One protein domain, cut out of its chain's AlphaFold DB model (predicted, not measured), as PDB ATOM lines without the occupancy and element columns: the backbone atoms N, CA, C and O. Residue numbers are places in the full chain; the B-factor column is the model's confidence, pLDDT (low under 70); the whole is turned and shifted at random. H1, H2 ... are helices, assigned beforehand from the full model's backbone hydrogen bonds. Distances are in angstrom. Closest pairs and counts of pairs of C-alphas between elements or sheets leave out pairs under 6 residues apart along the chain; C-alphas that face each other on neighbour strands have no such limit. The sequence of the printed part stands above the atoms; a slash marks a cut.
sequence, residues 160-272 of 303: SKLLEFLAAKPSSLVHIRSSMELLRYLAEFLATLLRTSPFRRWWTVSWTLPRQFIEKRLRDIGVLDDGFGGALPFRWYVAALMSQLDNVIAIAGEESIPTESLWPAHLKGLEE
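This is residues 160 to 272 of the 303 residues of the protein "Aste57867_2880 protein" of Aphanomyces stellatus (UniProt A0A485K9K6). A short helix, H1, stands in the middle of a small helical body, with the longest helix, H6, packed on one side of it, H3 across its other side, and H2 beside its last residues. H5 packs on H3 about perpendicular to it, H4 is near both H3 and H5, and beyond the body residues 253 to 261 and 263 to 272, the latter including H7, stick out as a tail. The printed part has 113 residues with seven named helices, H1 to H7 in order along the chain, and no named strand; the class is all helix. The whole is only just compact, close to loose, with a radius of gyration of the C-alphas of 15.6 A, and spans 45 by 33 by 21 A.

H6, residues 238 to 254, touches H1, residues 160 to 168, opposite ways at a steep tilt of 40 degrees; their closest C-alphas, Leu 163 and Leu 245, are 6.2 A apart. H3, residues 179 to 192, is close to H1 but not clearly touching, only just about perpendicular at 70.4 degrees, with the C-alphas of Phe 165 and Phe 189 closest at 6.8 A. H2, residues 170 to 175, is close to H1 but not clearly touching, about perpendicular at 78 degrees; the closest C-alphas, Leu 166 and Leu 173, are 7.2 A apart. H5, residues 210 to 220, touches H3 about perpendicular at 77 degrees, the closest C-alphas being Leu 183 and Arg 211 at 5.9 A. H4, residues 198 to 205, is close to H5 but not clearly touching, the closest C-alphas being Trp 203 and Pro 210 at 5.9 A. H1 and H5 are apart, as are H3 and H6. H7, residues 265 to 272, touches no helix. Every O i to N i+4 pair is within hydrogen-bond range in H1, H3, H4, H5 and H6; H2 has 0 of 2, with 3 of 3 O i to N i+3 pairs, and H7 has 1 of 4, with 3 of 5.

H6 is 24.9 A from first to last C-alpha, H3 20.3 A, H5 15.1 A and H1 12.2 A. H1 begins at C-alpha 160 (218.006, 198.234, 191.412). H6 begins at C-alpha 238 (227.266, 196.707, 179.503), and H7 ends at C-alpha 272 (215.240, 174.831, 183.379).

The two C-alphas farthest apart, Trp 207 and Glu 272, are 47.4 A apart. The printed part has no cut. The link from H5 to H6, residues 221 to 237, is long, and in it residues 224 to 225 pair antiparallel with residues 235 to 236. The mean pLDDT of the printed part is 83.1; residues 229 to 230 and 256 to 272 are under 70.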
ATOM      1  N   SER A 160     218.547 199.326 192.231       95.00
ATOM      2  CA  SER A 160     218.006 198.234 191.412       95.00
ATOM      3  C   SER A 160     217.171 198.724 190.223       95.00
ATOM      4  O   SER A 160     217.395 198.290 189.094       95.00
ATOM      5  N   LYS A 161     216.260 199.681 190.445       95.38
ATOM      6  CA  LYS A 161     215.410 200.267 189.395       95.38
ATOM      7  C   LYS A 161     216.221 201.101 188.413       95.38
ATOM      8  O   LYS A 161     215.922 201.101 187.221       95.38
ATOM      9  N   LEU A 162     217.246 201.803 188.901       96.44
ATOM     10  CA  LEU A 162     218.163 202.546 188.041       96.44
ATOM     11  C   LEU A 162     218.932 201.585 187.128       96.44
ATOM     12  O   LEU A 162     218.939 201.781 185.917       96.44
ATOM     13  N   LEU A 163     219.546 200.536 187.682       95.81
ATOM     14  CA  LEU A 163     220.282 199.544 186.896       95.81
ATOM     15  C   LEU A 163     219.367 198.837 185.892       95.81
ATOM     16  O   LEU A 163     219.755 198.650 184.741       95.81
ATOM     17  N   GLU A 164     218.134 198.516 186.288       94.00
ATOM     18  CA  GLU A 164     217.141 197.947 185.383       94.00
ATOM     19  C   GLU A 164     216.804 198.902 184.227       94.00
ATOM     20  O   GLU A 164     216.765 198.479 183.069       94.00
ATOM     21  N   PHE A 165     216.608 200.190 184.520       94.69
ATOM     22  CA  PHE A 165     216.360 201.213 183.507       94.69
ATOM     23  C   PHE A 165     217.535 201.345 182.529       94.69
ATOM     24  O   PHE A 165     217.321 201.348 181.316       94.69
ATOM     25  N   LEU A 166     218.773 201.392 183.034       95.19
ATOM     26  CA  LEU A 166     219.974 201.443 182.193       95.19
ATOM     27  C   LEU A 166     220.080 200.183 181.314       95.19
ATOM     28  O   LEU A 166     220.339 200.272 180.112       95.19
ATOM     29  N   ALA A 167     219.819 199.006 181.888       93.06
ATOM     30  CA  ALA A 167     219.875 197.726 181.184       93.06
ATOM     31  C   ALA A 167     218.743 197.556 180.159       93.06
ATOM     32  O   ALA A 167     218.839 196.705 179.273       93.06
ATOM     33  N   ALA A 168     217.677 198.357 180.248       90.62
ATOM     34  CA  ALA A 168     216.552 198.276 179.329       90.62
ATOM     35  C   ALA A 168     216.875 198.779 177.916       90.62
ATOM     36  O   ALA A 168     216.207 198.368 176.970       90.62
ATOM     37  N   LYS A 169     217.876 199.653 177.752       89.06
ATOM     38  CA  LYS A 169     218.277 200.186 176.438       89.06
ATOM     39  C   LYS A 169     219.805 200.280 176.325       89.06
ATOM     40  O   LYS A 169     220.357 201.381 176.297       89.06
ATOM     41  N   PRO A 170     220.513 199.141 176.217       89.56
ATOM     42  CA  PRO A 170     221.974 199.130 176.227       89.56
ATOM     43  C   PRO A 170     222.584 199.896 175.041       89.56
ATOM     44  O   PRO A 170     223.617 200.540 175.198       89.56
ATOM     45  N   SER A 171     221.917 199.921 173.878       86.50
ATOM     46  CA  SER A 171     222.332 200.754 172.735       86.50
ATOM     47  C   SER A 171     222.351 202.240 173.078       86.50
ATOM     48  O   SER A 171     223.272 202.944 172.675       86.50
ATOM     49  N   SER A 172     221.367 202.738 173.834       89.88
ATOM     50  CA  SER A 172     221.313 204.147 174.235       89.88
ATOM     51  C   SER A 172     222.511 204.530 175.097       89.88
ATOM     52  O   SER A 172     223.058 205.610 174.898       89.88
ATOM     53  N   LEU A 173     222.980 203.635 175.975       91.81
ATOM     54  CA  LEU A 173     224.147 203.885 176.825       91.81
ATOM     55  C   LEU A 173     225.400 204.189 176.000       91.81
ATOM     56  O   LEU A 173     226.091 205.165 176.269       91.81
ATOM     57  N   VAL A 174     225.644 203.434 174.927       87.81
ATOM     58  CA  VAL A 174     226.806 203.640 174.041       87.81
ATOM     59  C   VAL A 174     226.799 205.017 173.362       87.81
ATOM     60  O   VAL A 174     227.850 205.506 172.948       87.81
ATOM     61  N   HIS A 175     225.646 205.679 173.266       88.94
ATOM     62  CA  HIS A 175     225.536 207.030 172.708       88.94
ATOM     63  C   HIS A 175     225.683 208.135 173.760       88.94
ATOM     64  O   HIS A 175     225.837 209.293 173.393       88.94
ATOM     65  N   ILE A 176     225.660 207.804 175.053       92.94
ATOM     66  CA  ILE A 176     225.861 208.774 176.129       92.94
ATOM     67  C   ILE A 176     227.363 209.025 176.261       92.94
ATOM     68  O   ILE A 176     228.087 208.254 176.895       92.94
ATOM     69  N   ARG A 177     227.829 210.108 175.635       90.94
ATOM     70  CA  ARG A 177     229.237 210.519 175.540       90.94
ATOM     71  C   ARG A 177     229.528 211.803 176.298       90.94
ATOM     72  O   ARG A 177     230.607 212.354 176.148       90.94
ATOM     73  N   SER A 178     228.600 212.307 177.098       91.81
ATOM     74  CA  SER A 178     228.800 213.509 177.896       91.81
ATOM     75  C   SER A 178     227.951 213.482 179.155       91.81
ATOM     76  O   SER A 178     226.873 212.883 179.202       91.81
ATOM     77  N   SER A 179     228.403 214.201 180.179       91.31
ATOM     78  CA  SER A 179     227.634 214.373 181.409       91.31
ATOM     79  C   SER A 179     226.236 214.955 181.173       91.31
ATOM     80  O   SER A 179     225.296 214.609 181.884       91.31
ATOM     81  N   MET A 180     226.071 215.838 180.183       90.56
ATOM     82  CA  MET A 180     224.762 216.418 179.882       90.56
ATOM     83  C   MET A 180     223.803 215.372 179.300       90.56
ATOM     84  O   MET A 180     222.633 215.324 179.678       90.56
ATOM     85  N   GLU A 181     224.294 214.490 178.429       92.06
ATOM     86  CA  GLU A 181     223.494 213.382 177.897       92.06
ATOM     87  C   GLU A 181     223.096 212.397 178.992       92.06
ATOM     88  O   GLU A 181     221.942 211.971 179.022       92.06
ATOM     89  N   LEU A 182     224.003 212.093 179.928       93.88
ATOM     90  CA  LEU A 182     223.677 211.251 181.078       93.88
ATOM     91  C   LEU A 182     222.607 211.907 181.953       93.88
ATOM     92  O   LEU A 182     221.640 211.252 182.326       93.88
ATOM     93  N   LEU A 183     222.727 213.204 182.243       91.69
ATOM     94  CA  LEU A 183     221.712 213.933 183.004       91.69
ATOM     95  C   LEU A 183     220.340 213.892 182.313       91.69
ATOM     96  O   LEU A 183     219.334 213.654 182.979       91.69
ATOM     97  N   ARG A 184     220.292 214.076 180.988       90.62
ATOM     98  CA  ARG A 184     219.053 213.948 180.204       90.62
ATOM     99  C   ARG A 184     218.468 212.541 180.317       90.62
ATOM    100  O   ARG A 184     217.273 212.396 180.547       90.62
ATOM    101  N   TYR A 185     219.310 211.519 180.216       93.00
ATOM    102  CA  TYR A 185     218.887 210.128 180.330       93.00
ATOM    103  C   TYR A 185     218.356 209.788 181.733       93.00
ATOM    104  O   TYR A 185     217.345 209.108 181.882       93.00
ATOM    105  N   LEU A 186     218.972 210.339 182.781       94.25
ATOM    106  CA  LEU A 186     218.479 210.223 184.156       94.25
ATOM    107  C   LEU A 186     217.170 210.997 184.383       94.25
ATOM    108  O   LEU A 186     216.345 210.583 185.195       94.25
ATOM    109  N   ALA A 187     216.938 212.095 183.659       90.38
ATOM    110  CA  ALA A 187     215.653 212.788 183.685       90.38
ATOM    111  C   ALA A 187     214.530 211.939 183.060       90.38
ATOM    112  O   ALA A 187     213.412 211.934 183.577       90.38
ATOM    113  N   GLU A 188     214.827 211.167 182.007       92.56
ATOM    114  CA  GLU A 188     213.892 210.170 181.468       92.56
ATOM    115  C   GLU A 188     213.579 209.093 182.515       92.56
ATOM    116  O   GLU A 188     212.409 208.783 182.731       92.56
ATOM    117  N   PHE A 189     214.588 208.590 183.235       94.31
ATOM    118  CA  PHE A 189     214.374 207.655 184.346       94.31
ATOM    119  C   PHE A 189     213.447 208.246 185.417       94.31
ATOM    120  O   PHE A 189     212.447 207.626 185.774       94.31
ATOM    121  N   LEU A 190     213.708 209.475 185.876       92.19
ATOM    122  CA  LEU A 190     212.857 210.174 186.846       92.19
ATOM    123  C   LEU A 190     211.397 210.293 186.398       92.19
ATOM    124  O   LEU A 190     210.495 210.239 187.235       92.19
ATOM    125  N   ALA A 191     211.161 210.468 185.096       89.31
ATOM    126  CA  ALA A 191     209.817 210.546 184.539       89.31
ATOM    127  C   ALA A 191     209.064 209.207 184.623       89.31
ATOM    128  O   ALA A 191     207.837 209.216 184.680       89.31
ATOM    129  N   THR A 192     209.777 208.077 184.697       90.38
ATOM    130  CA  THR A 192     209.170 206.746 184.879       90.38
ATOM    131  C   THR A 192     208.833 206.423 186.339       90.38
ATOM    132  O   THR A 192     208.084 205.487 186.609       90.38
ATOM    133  N   LEU A 193     209.352 207.199 187.297       88.31
ATOM    134  CA  LEU A 193     209.169 206.953 188.726       88.31
ATOM    135  C   LEU A 193     207.931 207.656 189.302       88.31
ATOM    136  O   LEU A 193     207.651 208.830 189.029       88.31
ATOM    137  N   LEU A 194     207.242 206.960 190.214       90.19
ATOM    138  CA  LEU A 194     206.169 207.531 191.031       90.19
ATOM    139  C   LEU A 194     206.664 208.740 191.839       90.19
ATOM    140  O   LEU A 194     207.825 208.817 192.239       90.19
ATOM    141  N   ARG A 195     205.764 209.677 192.157       85.81
ATOM    142  CA  ARG A 195     206.107 210.876 192.947       85.81
ATOM    143  C   ARG A 195     206.639 210.550 194.351       85.81
ATOM    144  O   ARG A 195     207.431 211.313 194.889       85.81
ATOM    145  N   THR A 196     206.229 209.418 194.919       90.62
ATOM    146  CA  THR A 196     206.618 208.936 196.256       90.62
ATOM    147  C   THR A 196     207.939 208.158 196.281       90.62
ATOM    148  O   THR A 196     208.424 207.811 197.363       90.62
ATOM    149  N   SER A 197     208.543 207.904 195.113       93.81
ATOM    150  CA  SER A 197     209.811 207.180 194.970       93.81
ATOM    151  C   SER A 197     210.906 207.764 195.884       93.81
ATOM    152  O   SER A 197     211.134 208.981 195.876       93.81
ATOM    153  N   PRO A 198     211.597 206.925 196.683       96.06
ATOM    154  CA  PRO A 198     212.802 207.319 197.408       96.06
ATOM    155  C   PRO A 198     213.866 207.968 196.518       96.06
ATOM    156  O   PRO A 198     214.420 208.992 196.916       96.06
ATOM    157  N   PHE A 199     214.108 207.445 195.307       95.00
ATOM    158  CA  PHE A 199     215.058 208.043 194.363       95.00
ATOM    159  C   PHE A 199     214.648 209.470 193.991       95.00
ATOM    160  O   PHE A 199     215.470 210.384 194.039       95.00
ATOM    161  N   ARG A 200     213.366 209.694 193.679       92.31
ATOM    162  CA  ARG A 200     212.865 211.026 193.309       92.31
ATOM    163  C   ARG A 200     212.966 212.022 194.463       92.31
ATOM    164  O   ARG A 200     213.397 213.149 194.247       92.31
ATOM    165  N   ARG A 201     212.617 211.603 195.686       91.88
ATOM    166  CA  ARG A 201     212.767 212.437 196.891       91.88
ATOM    167  C   ARG A 201     214.226 212.810 197.127       91.88
ATOM    168  O   ARG A 201     214.517 213.989 197.300       91.88
ATOM    169  N   TRP A 202     215.128 211.830 197.071       95.12
ATOM    170  CA  TRP A 202     216.569 212.051 197.188       95.12
ATOM    171  C   TRP A 202     217.092 213.018 196.122       95.12
ATOM    172  O   TRP A 202     217.796 213.965 196.459       95.12
ATOM    173  N   TRP A 203     216.683 212.846 194.862       92.81
ATOM    174  CA  TRP A 203     217.080 213.728 193.765       92.81
ATOM    175  C   TRP A 203     216.704 215.193 194.023       92.81
ATOM    176  O   TRP A 203     217.483 216.088 193.709       92.81
ATOM    177  N   THR A 204     215.522 215.450 194.594       89.25
ATOM    178  CA  THR A 204     215.042 216.811 194.886       89.25
ATOM    179  C   THR A 204     215.749 217.462 196.075       89.25
ATOM    180  O   THR A 204     215.941 218.674 196.058       89.25
ATOM    181  N   VAL A 205     216.126 216.693 197.102       90.50
ATOM    182  CA  VAL A 205     216.711 217.237 198.349       90.50
ATOM    183  C   VAL A 205     218.239 217.157 198.408       90.50
ATOM    184  O   VAL A 205     218.842 217.634 199.368       90.50
ATOM    185  N   SER A 206     218.880 216.531 197.421       88.94
ATOM    186  CA  SER A 206     220.334 216.379 197.388       88.94
ATOM    187  C   SER A 206     221.029 217.717 197.127       88.94
ATOM    188  O   SER A 206     220.812 218.356 196.100       88.94
ATOM    189  N   TRP A 207     221.931 218.101 198.030       89.50
ATOM    190  CA  TRP A 207     222.803 219.273 197.872       89.50
ATOM    191  C   TRP A 207     223.886 219.068 196.810       89.50
ATOM    192  O   TRP A 207     224.356 220.018 196.190       89.50
ATOM    193  N   THR A 208     224.290 217.818 196.588       89.25
ATOM    194  CA  THR A 208     225.179 217.444 195.487       89.25
ATOM    195  C   THR A 208     224.344 217.179 194.245       89.25
ATOM    196  O   THR A 208     223.302 216.529 194.335       89.25
ATOM    197  N   LEU A 209     224.815 217.621 193.077       89.06
ATOM    198  CA  LEU A 209     224.157 217.324 191.807       89.06
ATOM    199  C   LEU A 209     223.996 215.797 191.662       89.06
ATOM    200  O   LEU A 209     225.015 215.105 191.567       89.06
ATOM    201  N   PRO A 210     222.760 215.256 191.599       89.81
ATOM    202  CA  PRO A 210     222.522 213.808 191.579       89.81
ATOM    203  C   PRO A 210     223.295 213.081 190.476       89.81
ATOM    204  O   PRO A 210     223.772 211.965 190.672       89.81
ATOM    205  N   ARG A 211     223.509 213.764 189.346       92.94
ATOM    206  CA  ARG A 211     224.365 213.311 188.247       92.94
ATOM    207  C   ARG A 211     225.766 212.915 188.711       92.94
ATOM    208  O   ARG A 211     226.200 211.825 188.381       92.94
ATOM    209  N   GLN A 212     226.462 213.765 189.471       93.56
ATOM    210  CA  GLN A 212     227.837 213.499 189.919       93.56
ATOM    211  C   GLN A 212     227.892 212.290 190.853       93.56
ATOM    212  O   GLN A 212     228.811 211.478 190.778       93.56
ATOM    213  N   PHE A 213     226.886 212.157 191.719       94.00
ATOM    214  CA  PHE A 213     226.783 211.028 192.632       94.00
ATOM    215  C   PHE A 213     226.545 209.717 191.874       94.00
ATOM    216  O   PHE A 213     227.212 208.723 192.144       94.00
ATOM    217  N   ILE A 214     225.646 209.728 190.886       95.38
ATOM    218  CA  ILE A 214     225.364 208.567 190.036       95.38
ATOM    219  C   ILE A 214     226.561 208.240 189.140       95.38
ATOM    220  O   ILE A 214     226.935 207.079 189.059       95.38
ATOM    221  N   GLU A 215     227.208 209.230 188.519       95.06
ATOM    222  CA  GLU A 215     228.445 209.049 187.742       95.06
ATOM    223  C   GLU A 215     229.513 208.345 188.582       95.06
ATOM    224  O   GLU A 215     230.068 207.333 188.157       95.06
ATOM    225  N   LYS A 216     229.763 208.846 189.800       93.25
ATOM    226  CA  LYS A 216     230.706 208.237 190.741       93.25
ATOM    227  C   LYS A 216     230.285 206.816 191.106       93.25
ATOM    228  O   LYS A 216     231.097 205.906 190.999       93.25
ATOM    229  N   ARG A 217     229.015 206.603 191.462       94.06
ATOM    230  CA  ARG A 217     228.509 205.275 191.818       94.06
ATOM    231  C   ARG A 217     228.656 204.278 190.669       94.06
ATOM    232  O   ARG A 217     229.152 203.183 190.897       94.06
ATOM    233  N   LEU A 218     228.287 204.654 189.443       94.75
ATOM    234  CA  LEU A 218     228.420 203.799 188.260       94.75
ATOM    235  C   LEU A 218     229.886 203.435 187.976       94.75
ATOM    236  O   LEU A 218     230.152 202.323 187.520       94.75
ATOM    237  N   ARG A 219     230.837 204.327 188.284       93.06
ATOM    238  CA  ARG A 219     232.279 204.028 188.230       93.06
ATOM    239  C   ARG A 219     232.723 203.084 189.338       93.06
ATOM    240  O   ARG A 219     233.494 202.164 189.076       93.06
ATOM    241  N   ASP A 220     232.223 203.290 190.553       91.88
ATOM    242  CA  ASP A 220     232.547 202.454 191.711       91.88
ATOM    243  C   ASP A 220     232.092 201.000 191.497       91.88
ATOM    244  O   ASP A 220     232.808 200.079 191.875       91.88
ATOM    245  N   ILE A 221     230.947 200.778 190.835       92.62
ATOM    246  CA  ILE A 221     230.440 199.430 190.498       92.62
ATOM    247  C   ILE A 221     230.958 198.887 189.152       92.62
ATOM    248  O   ILE A 221     230.514 197.828 188.700       92.62
ATOM    249  N   GLY A 222     231.868 199.610 188.491       92.19
ATOM    250  CA  GLY A 222     232.510 199.192 187.242       92.19
ATOM    251  C   GLY A 222     231.629 199.250 185.989       92.19
ATOM    252  O   GLY A 222     232.009 198.697 184.960       92.19
ATOM    253  N   VAL A 223     230.469 199.913 186.041       94.19
ATOM    254  CA  VAL A 223     229.547 200.079 184.899       94.19
ATOM    255  C   VAL A 223     229.987 201.204 183.959       94.19
ATOM    256  O   VAL A 223     229.716 201.150 182.758       94.19
ATOM    257  N   LEU A 224     230.676 202.211 184.493       94.31
ATOM    258  CA  LEU A 224     231.138 203.390 183.766       94.31
ATOM    259  C   LEU A 224     232.646 203.588 183.976       94.31
ATOM    260  O   LEU A 224     233.126 203.458 185.097       94.31
ATOM    261  N   ASP A 225     233.382 203.949 182.929       92.50
ATOM    262  CA  ASP A 225     234.769 204.428 183.014       92.50
ATOM    263  C   ASP A 225     234.929 205.834 182.459       92.50
ATOM    264  O   ASP A 225     234.120 206.301 181.646       92.50
ATOM    265  N   ASP A 226     236.059 206.437 182.821       88.81
ATOM    266  CA  ASP A 226     236.664 207.488 182.013       88.81
ATOM    267  C   ASP A 226     237.164 206.869 180.698       88.81
ATOM    268  O   ASP A 226     237.897 205.879 180.697       88.81
ATOM    269  N   GLY A 227     236.742 207.400 179.550       78.94
ATOM    270  CA  GLY A 227     237.220 206.877 178.270       78.94
ATOM    271  C   GLY A 227     238.717 207.136 178.058       78.94
ATOM    272  O   GLY A 227     239.318 208.032 178.656       78.94
ATOM    273  N   PHE A 228     239.332 206.342 177.178       74.31
ATOM    274  CA  PHE A 228     240.761 206.448 176.886       74.31
ATOM    275  C   PHE A 228     241.129 207.847 176.371       74.31
ATOM    276  O   PHE A 228     240.582 208.324 175.376       74.31
ATOM    277  N   GLY A 229     242.082 208.496 177.044       69.94
ATOM    278  CA  GLY A 229     242.712 209.727 176.562       69.94
ATOM    279  C   GLY A 229     241.851 210.990 176.639       69.94
ATOM    280  O   GLY A 229     242.137 211.946 175.927       69.94
ATOM    281  N   GLY A 230     240.786 211.014 177.450       67.31
ATOM    282  CA  GLY A 230     239.960 212.213 177.674       67.31
ATOM    283  C   GLY A 230     239.088 212.652 176.485       67.31
ATOM    284  O   GLY A 230     238.263 213.547 176.644       67.31
ATOM    285  N   ALA A 231     239.221 212.011 175.318       70.56
ATOM    286  CA  ALA A 231     238.457 212.335 174.110       70.56
ATOM    287  C   ALA A 231     236.984 211.899 174.193       70.56
ATOM    288  O   ALA A 231     236.109 212.538 173.615       70.56
ATOM    289  N   LEU A 232     236.699 210.822 174.931       74.62
ATOM    290  CA  LEU A 232     235.343 210.390 175.260       74.62
ATOM    291  C   LEU A 232     235.239 210.334 176.785       74.62
ATOM    292  O   LEU A 232     235.911 209.506 177.392       74.62
ATOM    293  N   PRO A 233     234.421 211.171 177.438       82.56
ATOM    294  CA  PRO A 233     234.371 211.196 178.895       82.56
ATOM    295  C   PRO A 233     233.747 209.924 179.475       82.56
ATOM    296  O   PRO A 233     234.019 209.613 180.628       82.56
ATOM    297  N   PHE A 234     232.956 209.175 178.690       92.44
ATOM    298  CA  PHE A 234     232.282 207.959 179.143       92.44
ATOM    299  C   PHE A 234     232.543 206.745 178.257       92.44
ATOM    300  O   PHE A 234     232.313 206.758 177.038       92.44
ATOM    301  N   ARG A 235     232.930 205.656 178.925       92.38
ATOM    302  CA  ARG A 235     232.909 204.292 178.402       92.38
ATOM    303  C   ARG A 235     231.970 203.445 179.254       92.38
ATOM    304  O   ARG A 235     232.134 203.377 180.466       92.38
ATOM    305  N   TRP A 236     230.992 202.806 178.621       93.50
ATOM    306  CA  TRP A 236     230.021 201.949 179.301       93.50
ATOM    307  C   TRP A 236     230.430 200.486 179.196       93.50
ATOM    308  O   TRP A 236     230.699 200.006 178.098       93.50
ATOM    309  N   TYR A 237     230.411 199.773 180.320       93.06
ATOM    310  CA  TYR A 237     230.618 198.329 180.370       93.06
ATOM    311  C   TYR A 237     229.279 197.632 180.575       93.06
ATOM    312  O   TYR A 237     228.851 197.360 181.698       93.06
ATOM    313  N   VAL A 238     228.598 197.331 179.468       93.06
ATOM    314  CA  VAL A 238     227.266 196.707 179.503       93.06
ATOM    315  C   VAL A 238     227.311 195.335 180.189       93.06
ATOM    316  O   VAL A 238     226.390 194.992 180.923       93.06
ATOM    317  N   ALA A 239     228.405 194.581 180.045       91.38
ATOM    318  CA  ALA A 239     228.588 193.304 180.739       91.38
ATOM    319  C   ALA A 239     228.612 193.473 182.268       91.38
ATOM    320  O   ALA A 239     227.987 192.692 182.988       91.38
ATOM    321  N   ALA A 240     229.295 194.510 182.766       91.94
ATOM    322  CA  ALA A 240     229.315 194.828 184.191       91.94
ATOM    323  C   ALA A 240     227.919 195.241 184.672       91.94
ATOM    324  O   ALA A 240     227.477 194.770 185.712       91.94
ATOM    325  N   LEU A 241     227.183 196.034 183.884       94.00
ATOM    326  CA  LEU A 241     225.802 196.411 184.201       94.00
ATOM    327  C   LEU A 241     224.888 195.191 184.359       94.00
ATOM    328  O   LEU A 241     224.145 195.115 185.334       94.00
ATOM    329  N   MET A 242     224.973 194.228 183.438       92.88
ATOM    330  CA  MET A 242     224.198 192.987 183.535       92.88
ATOM    331  C   MET A 242     224.611 192.165 184.763       92.88
ATOM    332  O   MET A 242     223.745 191.721 185.507       92.88
ATOM    333  N   SER A 243     225.917 192.073 185.047       91.25
ATOM    334  CA  SER A 243     226.433 191.396 186.251       91.25
ATOM    335  C   SER A 243     225.866 192.003 187.539       91.25
ATOM    336  O   SER A 243     225.431 191.285 188.432       91.25
ATOM    337  N   GLN A 244     225.864 193.337 187.639       92.19
ATOM    338  CA  GLN A 244     225.346 194.044 188.812       92.19
ATOM    339  C   GLN A 244     223.836 193.849 188.959       92.19
ATOM    340  O   GLN A 244     223.348 193.665 190.071       92.19
ATOM    341  N   LEU A 245     223.096 193.853 187.849       91.75
ATOM    342  CA  LEU A 245     221.661 193.599 187.870       91.75
ATOM    343  C   LEU A 245     221.346 192.173 188.347       91.75
ATOM    344  O   LEU A 245     220.448 192.006 189.169       91.75
ATOM    345  N   ASP A 246     222.093 191.171 187.884       89.69
ATOM    346  CA  ASP A 246     221.913 189.778 188.307       89.69
ATOM    347  C   ASP A 246     222.237 189.602 189.800       89.69
ATOM    348  O   ASP A 246     221.460 188.978 190.521       89.69
ATOM    349  N   ASN A 247     223.302 190.243 190.302       89.94
ATOM    350  CA  ASN A 247     223.630 190.250 191.734       89.94
ATOM    351  C   ASN A 247     222.511 190.872 192.582       89.94
ATOM    352  O   ASN A 247     222.144 190.341 193.626       89.94
ATOM    353  N   VAL A 248     221.952 191.997 192.134       89.62
ATOM    354  CA  VAL A 248     220.854 192.682 192.832       89.62
ATOM    355  C   VAL A 248     219.584 191.830 192.845       89.62
ATOM    356  O   VAL A 248     218.890 191.790 193.858       89.62
ATOM    357  N   ILE A 249     219.283 191.137 191.742       86.88
ATOM    358  CA  ILE A 249     218.140 190.219 191.658       86.88
ATOM    359  C   ILE A 249     218.346 189.010 192.575       86.88
ATOM    360  O   ILE A 249     217.402 188.622 193.259       86.88
ATOM    361  N   ALA A 250     219.556 188.448 192.625       87.75
ATOM    362  CA  ALA A 250     219.879 187.324 193.502       87.75
ATOM    363  C   ALA A 250     219.667 187.684 194.982       87.75
ATOM    364  O   ALA A 250     218.950 186.976 195.682       87.75
ATOM    365  N   ILE A 251     220.184 188.839 195.423       87.00
ATOM    366  CA  ILE A 251     220.012 189.327 196.803       87.00
ATOM    367  C   ILE A 251     218.528 189.573 197.121       87.00
ATOM    368  O   ILE A 251     218.046 189.179 198.178       87.00
ATOM    369  N   ALA A 252     217.776 190.188 196.200       83.69
ATOM    370  CA  ALA A 252     216.349 190.448 196.403       83.69
ATOM    371  C   ALA A 252     215.500 189.161 196.445       83.69
ATOM    372  O   ALA A 252     214.464 189.129 197.109       83.69
ATOM    373  N   GLY A 253     215.921 188.112 195.733       78.88
ATOM    374  CA  GLY A 253     215.249 186.812 195.716       78.88
ATOM    375  C   GLY A 253     215.371 186.043 197.035       78.88
ATOM    376  O   GLY A 253     214.447 185.315 197.394       78.88
ATOM    377  N   GLU A 254     216.464 186.236 197.776       77.06
ATOM    378  CA  GLU A 254     216.699 185.584 199.072       77.06
ATOM    379  C   GLU A 254     215.836 186.169 200.208       77.06
ATOM    380  O   GLU A 254     215.546 185.469 201.177       77.06
ATOM    381  N   GLU A 255     215.349 187.410 200.080       73.25
ATOM    382  CA  GLU A 255     214.571 188.096 201.130       73.25
ATOM    383  C   GLU A 255     213.038 187.881 201.058       73.25
ATOM    384  O   GLU A 255     212.307 188.344 201.932       73.25
ATOM    385  N   SER A 256     212.529 187.097 200.101       54.41
ATOM    386  CA  SER A 256     211.150 186.555 200.053       54.41
ATOM    387  C   SER A 256     209.962 187.549 200.068       54.41
ATOM    388  O   SER A 256     209.396 187.873 201.106       54.41
ATOM    389  N   ILE A 257     209.452 187.885 198.876       38.88
ATOM    390  CA  ILE A 257     208.018 188.082 198.546       38.88
ATOM    391  C   ILE A 257     207.850 187.545 197.110       38.88
ATOM    392  O   ILE A 257     208.768 187.777 196.318       38.88
ATOM    393  N   PRO A 258     206.752 186.850 196.727       41.62
ATOM    394  CA  PRO A 258     206.556 186.348 195.366       41.62
ATOM    395  C   PRO A 258     206.558 187.518 194.382       41.62
ATOM    396  O   PRO A 258     205.556 188.191 194.159       41.62
ATOM    397  N   THR A 259     207.726 187.799 193.821       43.16
ATOM    398  CA  THR A 259     207.881 188.728 192.719       43.16
ATOM    399  C   THR A 259     207.393 187.945 191.513       43.16
ATOM    400  O   THR A 259     208.133 187.135 190.951       43.16
ATOM    401  N   GLU A 260     206.116 188.108 191.157       41.75
ATOM    402  CA  GLU A 260     205.682 187.819 189.792       41.75
ATOM    403  C   GLU A 260     206.707 188.464 188.855       41.75
ATOM    404  O   GLU A 260     207.090 189.627 188.990       41.75
ATOM    405  N   SER A 261     207.317 187.604 188.057       43.44
ATOM    406  CA  SER A 261     208.752 187.619 187.861       43.44
ATOM    407  C   SER A 261     209.224 188.708 186.899       43.44
ATOM    408  O   SER A 261     208.700 188.890 185.803       43.44
ATOM    409  N   LEU A 262     210.308 189.387 187.289       47.34
ATOM    410  CA  LEU A 262     211.134 190.259 186.434       47.34
ATOM    411  C   LEU A 262     211.725 189.524 185.214       47.34
ATOM    412  O   LEU A 262     212.192 190.150 184.261       47.34
ATOM    413  N   TRP A 263     211.683 188.195 185.246       41.53
ATOM    414  CA  TRP A 263     211.750 187.329 184.083       41.53
ATOM    415  C   TRP A 263     210.317 187.064 183.637       41.53
ATOM    416  O   TRP A 263     209.563 186.503 184.427       41.53
ATOM    417  N   PRO A 264     209.892 187.424 182.419       45.41
ATOM    418  CA  PRO A 264     208.611 186.956 181.912       45.41
ATOM    419  C   PRO A 264     208.470 185.448 182.169       45.41
ATOM    420  O   PRO A 264     209.446 184.726 181.984       45.41
ATOM    421  N   ALA A 265     207.307 184.959 182.608       47.25
ATOM    422  CA  ALA A 265     207.125 183.544 182.968       47.25
ATOM    423  C   ALA A 265     207.606 182.566 181.870       47.25
ATOM    424  O   ALA A 265     208.080 181.475 182.175       47.25
ATOM    425  N   HIS A 266     207.583 182.998 180.602       45.91
ATOM    426  CA  HIS A 266     208.109 182.254 179.455       45.91
ATOM    427  C   HIS A 266     209.643 182.076 179.436       45.91
ATOM    428  O   HIS A 266     210.133 181.207 178.726       45.91
ATOM    429  N   LEU A 267     210.409 182.857 180.207       39.06
ATOM    430  CA  LEU A 267     211.863 182.715 180.334       39.06
ATOM    431  C   LEU A 267     212.297 181.862 181.548       39.06
ATOM    432  O   LEU A 267     213.453 181.460 181.601       39.06
ATOM    433  N   LYS A 268     211.415 181.547 182.512       47.72
ATOM    434  CA  LYS A 268     211.751 180.624 183.624       47.72
ATOM    435  C   LYS A 268     211.948 179.189 183.136       47.72
ATOM    436  O   LYS A 268     212.921 178.540 183.499       47.72
ATOM    437  N   GLY A 269     211.087 178.745 182.218       49.84
ATOM    438  CA  GLY A 269     211.271 177.463 181.533       49.84
ATOM    439  C   GLY A 269     212.557 177.403 180.704       49.84
ATOM    440  O   GLY A 269     212.993 176.325 180.340       49.84
ATOM    441  N   LEU A 270     213.186 178.546 180.425       40.84
ATOM    442  CA  LEU A 270     214.405 178.672 179.632       40.84
ATOM    443  C   LEU A 270     215.649 178.284 180.431       40.84
ATOM    444  O   LEU A 270     216.520 177.604 179.903       40.84
ATOM    445  N   GLU A 271     215.717 178.683 181.701       41.00
ATOM    446  CA  GLU A 271     216.788 178.276 182.613       41.00
ATOM    447  C   GLU A 271     216.699 176.771 182.899       41.00
ATOM    448  O   GLU A 271     217.687 176.059 182.751       41.00
ATOM    449  N   GLU A 272     215.494 176.265 183.179       46.28
ATOM    450  CA  GLU A 272     215.240 174.831 183.379       46.28
ATOM    451  C   GLU A 272     215.517 174.009 182.109       46.28
ATOM    452  O   GLU A 272     216.203 172.989 182.169       46.28
TER     453      GLU A 272